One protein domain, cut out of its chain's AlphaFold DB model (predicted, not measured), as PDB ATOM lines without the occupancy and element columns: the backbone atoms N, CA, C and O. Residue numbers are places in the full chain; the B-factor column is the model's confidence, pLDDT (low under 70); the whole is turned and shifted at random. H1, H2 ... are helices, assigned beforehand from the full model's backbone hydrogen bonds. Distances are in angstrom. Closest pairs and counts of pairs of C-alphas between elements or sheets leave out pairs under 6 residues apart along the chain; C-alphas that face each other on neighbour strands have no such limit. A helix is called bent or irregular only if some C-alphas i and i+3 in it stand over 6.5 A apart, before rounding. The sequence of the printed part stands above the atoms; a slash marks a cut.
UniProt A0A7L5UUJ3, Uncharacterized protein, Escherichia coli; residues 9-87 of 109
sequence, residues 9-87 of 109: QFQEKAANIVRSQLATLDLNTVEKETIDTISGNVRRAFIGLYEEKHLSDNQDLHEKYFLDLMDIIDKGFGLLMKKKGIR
ATOM      1  N   GLN A   9       1.318 -18.190 -18.206       71.00
ATOM      2  CA  GLN A   9       1.306 -17.524 -19.519       71.00
ATOM      3  C   GLN A   9       2.671 -17.495 -20.239       71.00
ATOM      4  O   GLN A   9       2.734 -17.414 -21.465       71.00
ATOM      5  N   PHE A  10       3.773 -17.555 -19.490       76.88
ATOM      6  CA  PHE A  10       5.133 -17.584 -20.024       76.88
ATOM      7  C   PHE A  10       5.690 -19.000 -20.136       76.88
ATOM      8  O   PHE A  10       6.570 -19.220 -20.963       76.88
ATOM      9  N   GLN A  11       5.165 -19.964 -19.375       81.75
ATOM     10  CA  GLN A  11       5.596 -21.363 -19.455       81.75
ATOM     11  C   GLN A  11       5.398 -21.931 -20.860       81.75
ATOM     12  O   GLN A  11       6.323 -22.511 -21.428       81.75
ATOM     13  N   GLU A  12       4.215 -21.719 -21.441       82.44
ATOM     14  CA  GLU A  12       3.902 -22.202 -22.787       82.44
ATOM     15  C   GLU A  12       4.756 -21.501 -23.851       82.44
ATOM     16  O   GLU A  12       5.306 -22.152 -24.743       82.44
ATOM     17  N   LYS A  13       4.951 -20.183 -23.722       81.31
ATOM     18  CA  LYS A  13       5.805 -19.401 -24.628       81.31
ATOM     19  C   LYS A  13       7.260 -19.873 -24.570       81.31
ATOM     20  O   LYS A  13       7.830 -20.174 -25.613       81.31
ATOM     21  N   ALA A  14       7.832 -20.011 -23.374       83.44
ATOM     22  CA  ALA A  14       9.191 -20.507 -23.170       83.44
ATOM     23  C   ALA A  14       9.375 -21.930 -23.724       83.44
ATOM     24  O   ALA A  14      10.353 -22.207 -24.419       83.44
ATOM     25  N   ALA A  15       8.405 -22.820 -23.487       85.44
ATOM     26  CA  ALA A  15       8.429 -24.175 -24.028       85.44
ATOM     27  C   ALA A  15       8.385 -24.192 -25.562       85.44
ATOM     28  O   ALA A  15       9.124 -24.954 -26.185       85.44
ATOM     29  N   ASN A  16       7.561 -23.343 -26.178       84.62
ATOM     30  CA  ASN A  16       7.479 -23.247 -27.633       84.62
ATOM     31  C   ASN A  16       8.774 -22.708 -28.247       84.62
ATOM     32  O   ASN A  16       9.232 -23.262 -29.238       84.62
ATOM     33  N   ILE A  17       9.418 -21.719 -27.620       84.50
ATOM     34  CA  ILE A  17      10.713 -21.188 -28.076       84.50
ATOM     35  C   ILE A  17      11.786 -22.276 -28.062       84.50
ATOM     36  O   ILE A  17      12.465 -22.482 -29.067       84.50
ATOM     37  N   VAL A  18      11.903 -23.020 -26.956       87.12
ATOM     38  CA  VAL A  18      12.855 -24.137 -26.877       87.12
ATOM     39  C   VAL A  18      12.555 -25.182 -27.944       87.12
ATOM     40  O   VAL A  18      13.474 -25.634 -28.617       87.12
ATOM     41  N   ARG A  19      11.285 -25.545 -28.157       85.25
ATOM     42  CA  ARG A  19      10.907 -26.493 -29.219       85.25
ATOM     43  C   ARG A  19      11.295 -25.992 -30.608       85.25
ATOM     44  O   ARG A  19      11.861 -26.770 -31.366       85.25
ATOM     45  N   SER A  20      11.033 -24.727 -30.932       84.00
ATOM     46  CA  SER A  20      11.408 -24.133 -32.220       84.00
ATOM     47  C   SER A  20      12.923 -24.139 -32.420       84.00
ATOM     48  O   SER A  20      13.403 -24.559 -33.468       84.00
ATOM     49  N   GLN A  21      13.688 -23.760 -31.397       84.06
ATOM     50  CA  GLN A  21      15.149 -23.789 -31.440       84.06
ATOM     51  C   GLN A  21      15.690 -25.213 -31.595       84.06
ATOM     52  O   GLN A  21      16.580 -25.446 -32.404       84.06
ATOM     53  N   LEU A  22      15.114 -26.187 -30.891       85.44
ATOM     54  CA  LEU A  22      15.485 -27.594 -31.034       85.44
ATOM     55  C   LEU A  22      15.111 -28.170 -32.405       85.44
ATOM     56  O   LEU A  22      15.844 -29.011 -32.910       85.44
ATOM     57  N   ALA A  23      14.020 -27.710 -33.022       85.25
ATOM     58  CA  ALA A  23      13.612 -28.147 -34.358       85.25
ATOM     59  C   ALA A  23      14.605 -27.731 -35.458       85.25
ATOM     60  O   ALA A  23      14.691 -28.402 -36.481       85.25
ATOM     61  N   THR A  24      15.381 -26.663 -35.241       82.44
ATOM     62  CA  THR A  24      16.460 -26.244 -36.160       82.44
ATOM     63  C   THR A  24      17.753 -27.048 -36.017       82.44
ATOM     64  O   THR A  24      18.714 -26.807 -36.747       82.44
ATOM     65  N   LEU A  25      17.804 -27.983 -35.066       82.06
ATOM     66  CA  LEU A  25      18.990 -28.768 -34.761       82.06
ATOM     67  C   LEU A  25      18.772 -30.235 -35.121       82.06
ATOM     68  O   LEU A  25      17.699 -30.794 -34.901       82.06
ATOM     69  N   ASP A  26      19.832 -30.897 -35.582       82.38
ATOM     70  CA  ASP A  26      19.832 -32.354 -35.680       82.38
ATOM     71  C   ASP A  26      20.046 -32.961 -34.290       82.38
ATOM     72  O   ASP A  26      21.179 -33.127 -33.828       82.38
ATOM     73  N   LEU A  27      18.945 -33.300 -33.618       78.62
ATOM     74  CA  LEU A  27      18.933 -33.857 -32.261       78.62
ATOM     75  C   LEU A  27      19.762 -35.144 -32.105       78.62
ATOM     76  O   LEU A  27      20.094 -35.500 -30.978       78.62
ATOM     77  N   ASN A  28      20.139 -35.815 -33.199       78.00
ATOM     78  CA  ASN A  28      21.028 -36.980 -33.157       78.00
ATOM     79  C   ASN A  28      22.500 -36.607 -32.927       78.00
ATOM     80  O   ASN A  28      23.298 -37.451 -32.526       78.00
ATOM     81  N   THR A  29      22.864 -35.352 -33.189       76.62
ATOM     82  CA  THR A  29      24.238 -34.833 -33.075       76.62
ATOM     83  C   THR A  29      24.412 -33.871 -31.903       76.62
ATOM     84  O   THR A  29      25.535 -33.559 -31.510       76.62
ATOM     85  N   VAL A  30      23.304 -33.397 -31.332       78.12
ATOM     86  CA  VAL A  30      23.310 -32.353 -30.310       78.12
ATOM     87  C   VAL A  30      23.447 -32.980 -28.928       78.12
ATOM     88  O   VAL A  30      22.620 -33.777 -28.490       78.12
ATOM     89  N   GLU A  31      24.489 -32.581 -28.206       86.81
ATOM     90  CA  GLU A  31      24.716 -33.028 -26.833       86.81
ATOM     91  C   GLU A  31      23.587 -32.574 -25.901       86.81
ATOM     92  O   GLU A  31      23.101 -31.441 -25.986       86.81
ATOM     93  N   LYS A  32      23.247 -33.413 -24.915       85.44
ATOM     94  CA  LYS A  32      22.278 -33.068 -23.864       85.44
ATOM     95  C   LYS A  32      22.624 -31.750 -23.155       85.44
ATOM     96  O   LYS A  32      21.726 -30.971 -22.850       85.44
ATOM     97  N   GLU A  33      23.913 -31.468 -22.952       87.12
ATOM     98  CA  GLU A  33      24.396 -30.198 -22.388       87.12
ATOM     99  C   GLU A  33      23.922 -28.983 -23.205       87.12
ATOM    100  O   GLU A  33      23.552 -27.952 -22.642       87.12
ATOM    101  N   THR A  34      23.880 -29.100 -24.534       83.94
ATOM    102  CA  THR A  34      23.414 -28.024 -25.417       83.94
ATOM    103  C   THR A  34      21.916 -27.786 -25.228       83.94
ATOM    104  O   THR A  34      21.493 -26.639 -25.111       83.94
ATOM    105  N   ILE A  35      21.121 -28.851 -25.094       85.06
ATOM    106  CA  ILE A  35      19.676 -28.775 -24.815       85.06
ATOM    107  C   ILE A  35      19.412 -28.134 -23.444       85.06
ATOM    108  O   ILE A  35      18.555 -27.253 -23.319       85.06
ATOM    109  N   ASP A  36      20.176 -28.533 -22.423       87.38
ATOM    110  CA  ASP A  36      20.095 -27.958 -21.078       87.38
ATOM    111  C   ASP A  36      20.504 -26.469 -21.088       87.38
ATOM    112  O   ASP A  36      19.873 -25.641 -20.426       87.38
ATOM    113  N   THR A  37      21.505 -26.098 -21.896       86.94
ATOM    114  CA  THR A  37      21.964 -24.708 -22.071       86.94
ATOM    115  C   THR A  37      20.912 -23.844 -22.764       86.94
ATOM    116  O   THR A  37      20.620 -22.749 -22.285       86.94
ATOM    117  N   ILE A  38      20.302 -24.333 -23.849       86.94
ATOM    118  CA  ILE A  38      19.204 -23.647 -24.549       86.94
ATOM    119  C   ILE A  38      18.055 -23.388 -23.574       86.94
ATOM    120  O   ILE A  38      17.631 -22.247 -23.382       86.94
ATOM    121  N   SER A  39      17.611 -24.442 -22.887       87.06
ATOM    122  CA  SER A  39      16.515 -24.366 -21.919       87.06
ATOM    123  C   SER A  39      16.837 -23.396 -20.777       87.06
ATOM    124  O   SER A  39      15.996 -22.589 -20.380       87.06
ATOM    125  N   GLY A  40      18.074 -23.426 -20.277       87.69
ATOM    126  CA  GLY A  40      18.557 -22.531 -19.232       87.69
ATOM    127  C   GLY A  40      18.636 -21.065 -19.664       87.69
ATOM    128  O   GLY A  40      18.334 -20.188 -18.854       87.69
ATOM    129  N   ASN A  41      19.010 -20.788 -20.912       86.56
ATOM    130  CA  ASN A  41      19.075 -19.430 -21.452       86.56
ATOM    131  C   ASN A  41      17.679 -18.840 -21.642       86.56
ATOM    132  O   ASN A  41      17.429 -17.731 -21.172       86.56
ATOM    133  N   VAL A  42      16.754 -19.603 -22.236       86.88
ATOM    134  CA  VAL A  42      15.348 -19.196 -22.362       86.88
ATOM    135  C   VAL A  42      14.761 -18.930 -20.976       86.88
ATOM    136  O   VAL A  42      14.228 -17.852 -20.733       86.88
ATOM    137  N   ARG A  43      14.948 -19.849 -20.020       87.44
ATOM    138  CA  ARG A  43      14.477 -19.670 -18.639       87.44
ATOM    139  C   ARG A  43      15.003 -18.376 -18.010       87.44
ATOM    140  O   ARG A  43      14.213 -17.598 -17.489       87.44
ATOM    141  N   ARG A  44      16.318 -18.126 -18.062       84.88
ATOM    142  CA  ARG A  44      16.932 -16.914 -17.482       84.88
ATOM    143  C   ARG A  44      16.429 -15.631 -18.134       84.88
ATOM    144  O   ARG A  44      16.204 -14.661 -17.425       84.88
ATOM    145  N   ALA A  45      16.233 -15.638 -19.449       83.06
ATOM    146  CA  ALA A  45      15.726 -14.483 -20.177       83.06
ATOM    147  C   ALA A  45      14.294 -14.127 -19.727       83.06
ATOM    148  O   ALA A  45      13.995 -12.965 -19.456       83.06
ATOM    149  N   PHE A  46      13.425 -15.130 -19.551       80.50
ATOM    150  CA  PHE A  46      12.076 -14.915 -19.020       80.50
ATOM    151  C   PHE A  46      12.055 -14.509 -17.539       80.50
ATOM    152  O   PHE A  46      11.239 -13.666 -17.172       80.50
ATOM    153  N   ILE A  47      12.932 -15.068 -16.694       78.88
ATOM    154  CA  ILE A  47      13.052 -14.649 -15.284       78.88
ATOM    155  C   ILE A  47      13.495 -13.191 -15.195       78.88
ATOM    156  O   ILE A  47      12.852 -12.421 -14.493       78.88
ATOM    157  N   GLY A  48      14.541 -12.805 -15.937       74.44
ATOM    158  CA  GLY A  48      15.047 -11.431 -15.935       74.44
ATOM    159  C   GLY A  48      13.953 -10.418 -16.272       74.44
ATOM    160  O   GLY A  48      13.819  -9.411 -15.588       74.44
ATOM    161  N   LEU A  49      13.090 -10.743 -17.238       69.19
ATOM    162  CA  LEU A  49      11.911  -9.931 -17.525       69.19
ATOM    163  C   LEU A  49      10.865  -9.944 -16.417       69.19
ATOM    164  O   LEU A  49      10.265  -8.911 -16.165       69.19
ATOM    165  N   TYR A  50      10.542 -11.100 -15.833       63.00
ATOM    166  CA  TYR A  50       9.510 -11.170 -14.798       63.00
ATOM    167  C   TYR A  50       9.920 -10.379 -13.549       63.00
ATOM    168  O   TYR A  50       9.109  -9.633 -13.007       63.00
ATOM    169  N   GLU A  51      11.187 -10.482 -13.146       65.62
ATOM    170  CA  GLU A  51      11.739  -9.731 -12.017       65.62
ATOM    171  C   GLU A  51      11.801  -8.219 -12.302       65.62
ATOM    172  O   GLU A  51      11.477  -7.428 -11.418       65.62
ATOM    173  N   GLU A  52      12.101  -7.796 -13.539       59.19
ATOM    174  CA  GLU A  52      11.996  -6.382 -13.952       59.19
ATOM    175  C   GLU A  52      10.542  -5.867 -13.995       59.19
ATOM    176  O   GLU A  52      10.292  -4.675 -13.814       59.19
ATOM    177  N   LYS A  53       9.564  -6.751 -14.234       56.66
ATOM    178  CA  LYS A  53       8.166  -6.400 -14.549       56.66
ATOM    179  C   LYS A  53       7.222  -6.268 -13.359       56.66
ATOM    180  O   LYS A  53       6.048  -5.985 -13.571       56.66
ATOM    181  N   HIS A  54       7.697  -6.321 -12.119       52.88
ATOM    182  CA  HIS A  54       6.885  -5.852 -10.986       52.88
ATOM    183  C   HIS A  54       6.599  -4.325 -11.014       52.88
ATOM    184  O   HIS A  54       5.997  -3.808 -10.078       52.88
ATOM    185  N   LEU A  55       7.013  -3.592 -12.062       50.06
ATOM    186  CA  LEU A  55       7.039  -2.123 -12.096       50.06
ATOM    187  C   LEU A  55       6.103  -1.433 -13.114       50.06
ATOM    188  O   LEU A  55       6.052  -0.204 -13.098       50.06
ATOM    189  N   SER A  56       5.370  -2.127 -13.999       54.12
ATOM    190  CA  SER A  56       4.538  -1.421 -15.000       54.12
ATOM    191  C   SER A  56       3.299  -2.191 -15.479       54.12
ATOM    192  O   SER A  56       3.425  -3.206 -16.153       54.12
ATOM    193  N   ASP A  57       2.107  -1.643 -15.209       57.62
ATOM    194  CA  ASP A  57       0.783  -2.174 -15.602       57.62
ATOM    195  C   ASP A  57       0.395  -1.917 -17.083       57.62
ATOM    196  O   ASP A  57      -0.767  -2.052 -17.466       57.62
ATOM    197  N   ASN A  58       1.332  -1.513 -17.951       61.97
ATOM    198  CA  ASN A  58       1.006  -1.069 -19.313       61.97
ATOM    199  C   ASN A  58       1.097  -2.211 -20.342       61.97
ATOM    200  O   ASN A  58       2.191  -2.651 -20.689       61.97
ATOM    201  N   GLN A  59      -0.037  -2.666 -20.887       60.69
ATOM    202  CA  GLN A  59      -0.092  -3.817 -21.808       60.69
ATOM    203  C   GLN A  59       0.705  -3.631 -23.117       60.69
ATOM    204  O   GLN A  59       1.336  -4.585 -23.566       60.69
ATOM    205  N   ASP A  60       0.793  -2.424 -23.682       61.59
ATOM    206  CA  ASP A  60       1.600  -2.167 -24.897       61.59
ATOM    207  C   ASP A  60       3.108  -2.348 -24.656       61.59
ATOM    208  O   ASP A  60       3.862  -2.788 -25.530       61.59
ATOM    209  N   LEU A  61       3.569  -2.069 -23.431       63.47
ATOM    210  CA  LEU A  61       4.946  -2.350 -23.037       63.47
ATOM    211  C   LEU A  61       5.196  -3.864 -22.998       63.47
ATOM    212  O   LEU A  61       6.288  -4.305 -23.358       63.47
ATOM    213  N   HIS A  62       4.200  -4.683 -22.635       66.88
ATOM    214  CA  HIS A  62       4.366  -6.139 -22.584       66.88
ATOM    215  C   HIS A  62       4.718  -6.741 -23.943       66.88
ATOM    216  O   HIS A  62       5.574  -7.629 -23.986       66.88
ATOM    217  N   GLU A  63       4.099  -6.273 -25.027       67.94
ATOM    218  CA  GLU A  63       4.375  -6.777 -26.374       67.94
ATOM    219  C   GLU A  63       5.751  -6.334 -26.870       67.94
ATOM    220  O   GLU A  63       6.550  -7.174 -27.291       67.94
ATOM    221  N   LYS A  64       6.094  -5.048 -26.723       72.94
ATOM    222  CA  LYS A  64       7.426  -4.553 -27.097       72.94
ATOM    223  C   LYS A  64       8.536  -5.295 -26.346       72.94
ATOM    224  O   LYS A  64       9.487  -5.765 -26.965       72.94
ATOM    225  N   TYR A  65       8.398  -5.466 -25.031       72.44
ATOM    226  CA  TYR A  65       9.369  -6.223 -24.235       72.44
ATOM    227  C   TYR A  65       9.431  -7.699 -24.623       72.44
ATOM    228  O   TYR A  65      10.475  -8.330 -24.478       72.44
ATOM    229  N   PHE A  66       8.318  -8.278 -25.076       73.50
ATOM    230  CA  PHE A  66       8.304  -9.650 -25.565       73.50
ATOM    231  C   PHE A  66       9.075  -9.782 -26.883       73.50
ATOM    232  O   PHE A  66       9.850 -10.722 -27.035       73.50
ATOM    233  N   LEU A  67       8.925  -8.834 -27.808       76.81
ATOM    234  CA  LEU A  67       9.686  -8.820 -29.059       76.81
ATOM    235  C   LEU A  67      11.185  -8.593 -28.817       76.81
ATOM    236  O   LEU A  67      12.002  -9.334 -29.360       76.81
ATOM    237  N   ASP A  68      11.541  -7.643 -27.947       77.81
ATOM    238  CA  ASP A  68      12.936  -7.383 -27.559       77.81
ATOM    239  C   ASP A  68      13.576  -8.637 -26.920       77.81
ATOM    240  O   ASP A  68      14.733  -8.968 -27.177       77.81
ATOM    241  N   LEU A  69      12.808  -9.397 -26.132       78.44
ATOM    242  CA  LEU A  69      13.252 -10.667 -25.558       78.44
ATOM    243  C   LEU A  69      13.499 -11.741 -26.607       78.44
ATOM    244  O   LEU A  69      14.504 -12.444 -26.525       78.44
ATOM    245  N   MET A  70      12.566 -11.904 -27.543       78.94
ATOM    246  CA  MET A  70      12.702 -12.879 -28.622       78.94
ATOM    247  C   MET A  70      13.979 -12.608 -29.414       78.94
ATOM    248  O   MET A  70      14.769 -13.522 -29.622       78.94
ATOM    249  N   ASP A  71      14.245 -11.340 -29.731       81.69
ATOM    250  CA  ASP A  71      15.473 -10.925 -30.405       81.69
ATOM    251  C   ASP A  71      16.738 -11.253 -29.582       81.69
ATOM    252  O   ASP A  71      17.712 -11.782 -30.120       81.69
ATOM    253  N   ILE A  72      16.725 -11.031 -28.260       82.19
ATOM    254  CA  ILE A  72      17.839 -11.409 -27.368       82.19
ATOM    255  C   ILE A  72      18.041 -12.929 -27.334       82.19
ATOM    256  O   ILE A  72      19.179 -13.404 -27.418       82.19
ATOM    257  N   ILE A  73      16.959 -13.696 -27.197       83.94
ATOM    258  CA  ILE A  73      16.997 -15.158 -27.138       83.94
ATOM    259  C   ILE A  73      17.528 -15.728 -28.459       83.94
ATOM    260  O   ILE A  73      18.415 -16.585 -28.433       83.94
ATOM    261  N   ASP A  74      17.053 -15.225 -29.594       82.38
ATOM    262  CA  ASP A  74      17.453 -15.688 -30.923       82.38
ATOM    263  C   ASP A  74      18.913 -15.334 -31.227       82.38
ATOM    264  O   ASP A  74      19.681 -16.181 -31.697       82.38
ATOM    265  N   LYS A  75      19.357 -14.124 -30.866       84.56
ATOM    266  CA  LYS A  75      20.773 -13.730 -30.961       84.56
ATOM    267  C   LYS A  75      21.666 -14.591 -30.071       84.56
ATOM    268  O   LYS A  75      22.724 -15.046 -30.516       84.56
ATOM    269  N   GLY A  76      21.252 -14.831 -28.827       85.00
ATOM    270  CA  GLY A  76      21.977 -15.680 -27.883       85.00
ATOM    271  C   GLY A  76      22.091 -17.124 -28.376       85.00
ATOM    272  O   GLY A  76      23.162 -17.727 -28.292       85.00
ATOM    273  N   PHE A  77      21.012 -17.649 -28.955       85.38
ATOM    274  CA  PHE A  77      20.976 -18.960 -29.589       85.38
ATOM    275  C   PHE A  77      21.927 -19.044 -30.787       85.38
ATOM    276  O   PHE A  77      22.782 -19.928 -30.830       85.38
ATOM    277  N   GLY A  78      21.868 -18.082 -31.712       85.31
ATOM    278  CA  GLY A  78      22.773 -18.039 -32.862       85.31
ATOM    279  C   GLY A  78      24.248 -17.963 -32.459       85.31
ATOM    280  O   GLY A  78      25.094 -18.656 -33.032       85.31
ATOM    281  N   LEU A  79      24.570 -17.182 -31.423       86.88
ATOM    282  CA  LEU A  79      25.926 -17.099 -30.881       86.88
ATOM    283  C   LEU A  79      26.386 -18.429 -30.261       86.88
ATOM    284  O   LEU A  79      27.526 -18.846 -30.488       86.88
ATOM    285  N   LEU A  80      25.510 -19.103 -29.505       85.44
ATOM    286  CA  LEU A  80      25.783 -20.419 -28.920       85.44
ATOM    287  C   LEU A  80      26.098 -21.450 -30.009       85.44
ATOM    288  O   LEU A  80      27.105 -22.153 -29.912       85.44
ATOM    289  N   MET A  81      25.286 -21.493 -31.066       86.44
ATOM    290  CA  MET A  81      25.462 -22.440 -32.169       86.44
ATOM    291  C   MET A  81      26.745 -22.185 -32.942       86.44
ATOM    292  O   MET A  81      27.526 -23.113 -33.165       86.44
ATOM    293  N   LYS A  82      27.054 -20.915 -33.225       86.50
ATOM    294  CA  LYS A  82      28.333 -20.526 -33.826       86.50
ATOM    295  C   LYS A  82      29.525 -20.981 -32.979       86.50
ATOM    296  O   LYS A  82      30.506 -21.470 -33.530       86.50
ATOM    297  N   LYS A  83      29.444 -20.854 -31.648       85.25
ATOM    298  CA  LYS A  83      30.510 -21.287 -30.729       85.25
ATOM    299  C   LYS A  83      30.678 -22.810 -30.700       85.25
ATOM    300  O   LYS A  83      31.806 -23.281 -30.603       85.25
ATOM    301  N   LYS A  84      29.582 -23.567 -30.797       82.94
ATOM    302  CA  LYS A  84      29.598 -25.038 -30.899       82.94
ATOM    303  C   LYS A  84      29.924 -25.537 -32.323       82.94
ATOM    304  O   LYS A  84      30.010 -26.740 -32.526       82.94
ATOM    305  N   GLY A  85      30.133 -24.644 -33.299       83.00
ATOM    306  CA  GLY A  85      30.433 -25.006 -34.693       83.00
ATOM    307  C   GLY A  85      29.235 -25.569 -35.466       83.00
ATOM    308  O   GLY A  85      29.413 -26.142 -36.539       83.00
ATOM    309  N   ILE A  86      28.023 -25.404 -34.934       82.44
ATOM    310  CA  ILE A  86      26.787 -25.937 -35.504       82.44
ATOM    311  C   ILE A  86      26.231 -24.919 -36.500       82.44
ATOM    312  O   ILE A  86      26.023 -23.748 -36.169       82.44
ATOM    313  N   ARG A  87      25.986 -25.366 -37.735       79.31
ATOM    314  CA  ARG A  87      25.234 -24.589 -38.723       79.31
ATOM    315  C   ARG A  87      23.747 -24.737 -38.428       79.31
ATOM    316  O   ARG A  87      23.237 -25.850 -38.445       79.31
TER     317      ARG A  87
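AT A GLANCE: This is residues 9 to 87 of the 109 residues of an uncharacterized protein of Escherichia coli (UniProt A0A7L5UUJ3). Three helices run back and forth in a slender, loosely closed bundle, their centres making a triangle; H2 packs on both H1 and H3, while H1 and H3 come close to each other. H1 is the shortest, and the turn from H2 to H3 sticks out at one end with residues 54 to 60. The printed part has 79 residues, with H1, H2 and H3 in that order and no named strand; the class is all helix. It is only just compact, close to loose, with a radius of gyration of the C-alphas of 13.8 A, and a rod spanning 44 by 20 by 17 A.

IN THESE COORDINATES: H1 is residues 9 to 23, 22.0 A long, beginning at C-alpha 9 (1.306, -17.524, -19.519). H2 is residues 32 to 55, 36.4 A long, and only just irregular: C-alphas 52 and 55 are 6.8 A apart. H3 is residues 59 to 83, 36.3 A long, ending at C-alpha 83 (30.510, -21.287, -30.729).

HOW THE PARTS SIT: H1 and H2 form a helical hairpin and touch, H2 with residues 35 to 46 alone; the closest C-alphas, of Val 18 and Ser 39, are 6.2 A apart. Their shallow tilt is 30 degrees, opposite ways. H2 and H3 form another, touching with residues 38 to 46 and 69 to 77 alone; the closest C-alphas, of Val 42 and Ile 73, are 6.5 A apart, at a shallow tilt of 26 degrees, opposite ways. H1 and H3 are close but not clearly touching: their closest C-alphas, of Gln 21 and Phe 77, are 7.8 A apart. They run the same way at a shallow tilt of 29 degrees. O i to N i+4 pairs are within hydrogen-bond range in 10 of 11 cases in H1, 18 of 20 in H2 and 20 of 21 in H3.

THE WHOLE: The farthest C-alphas, of Asn 28 and Asp 57, are 43.9 A apart. The printed part has no cut; the H1 to H2 link is short, the H2 to H3 link tight. Mean pLDDT of the printed part is 78.5, with residues 49 to 63 under 70.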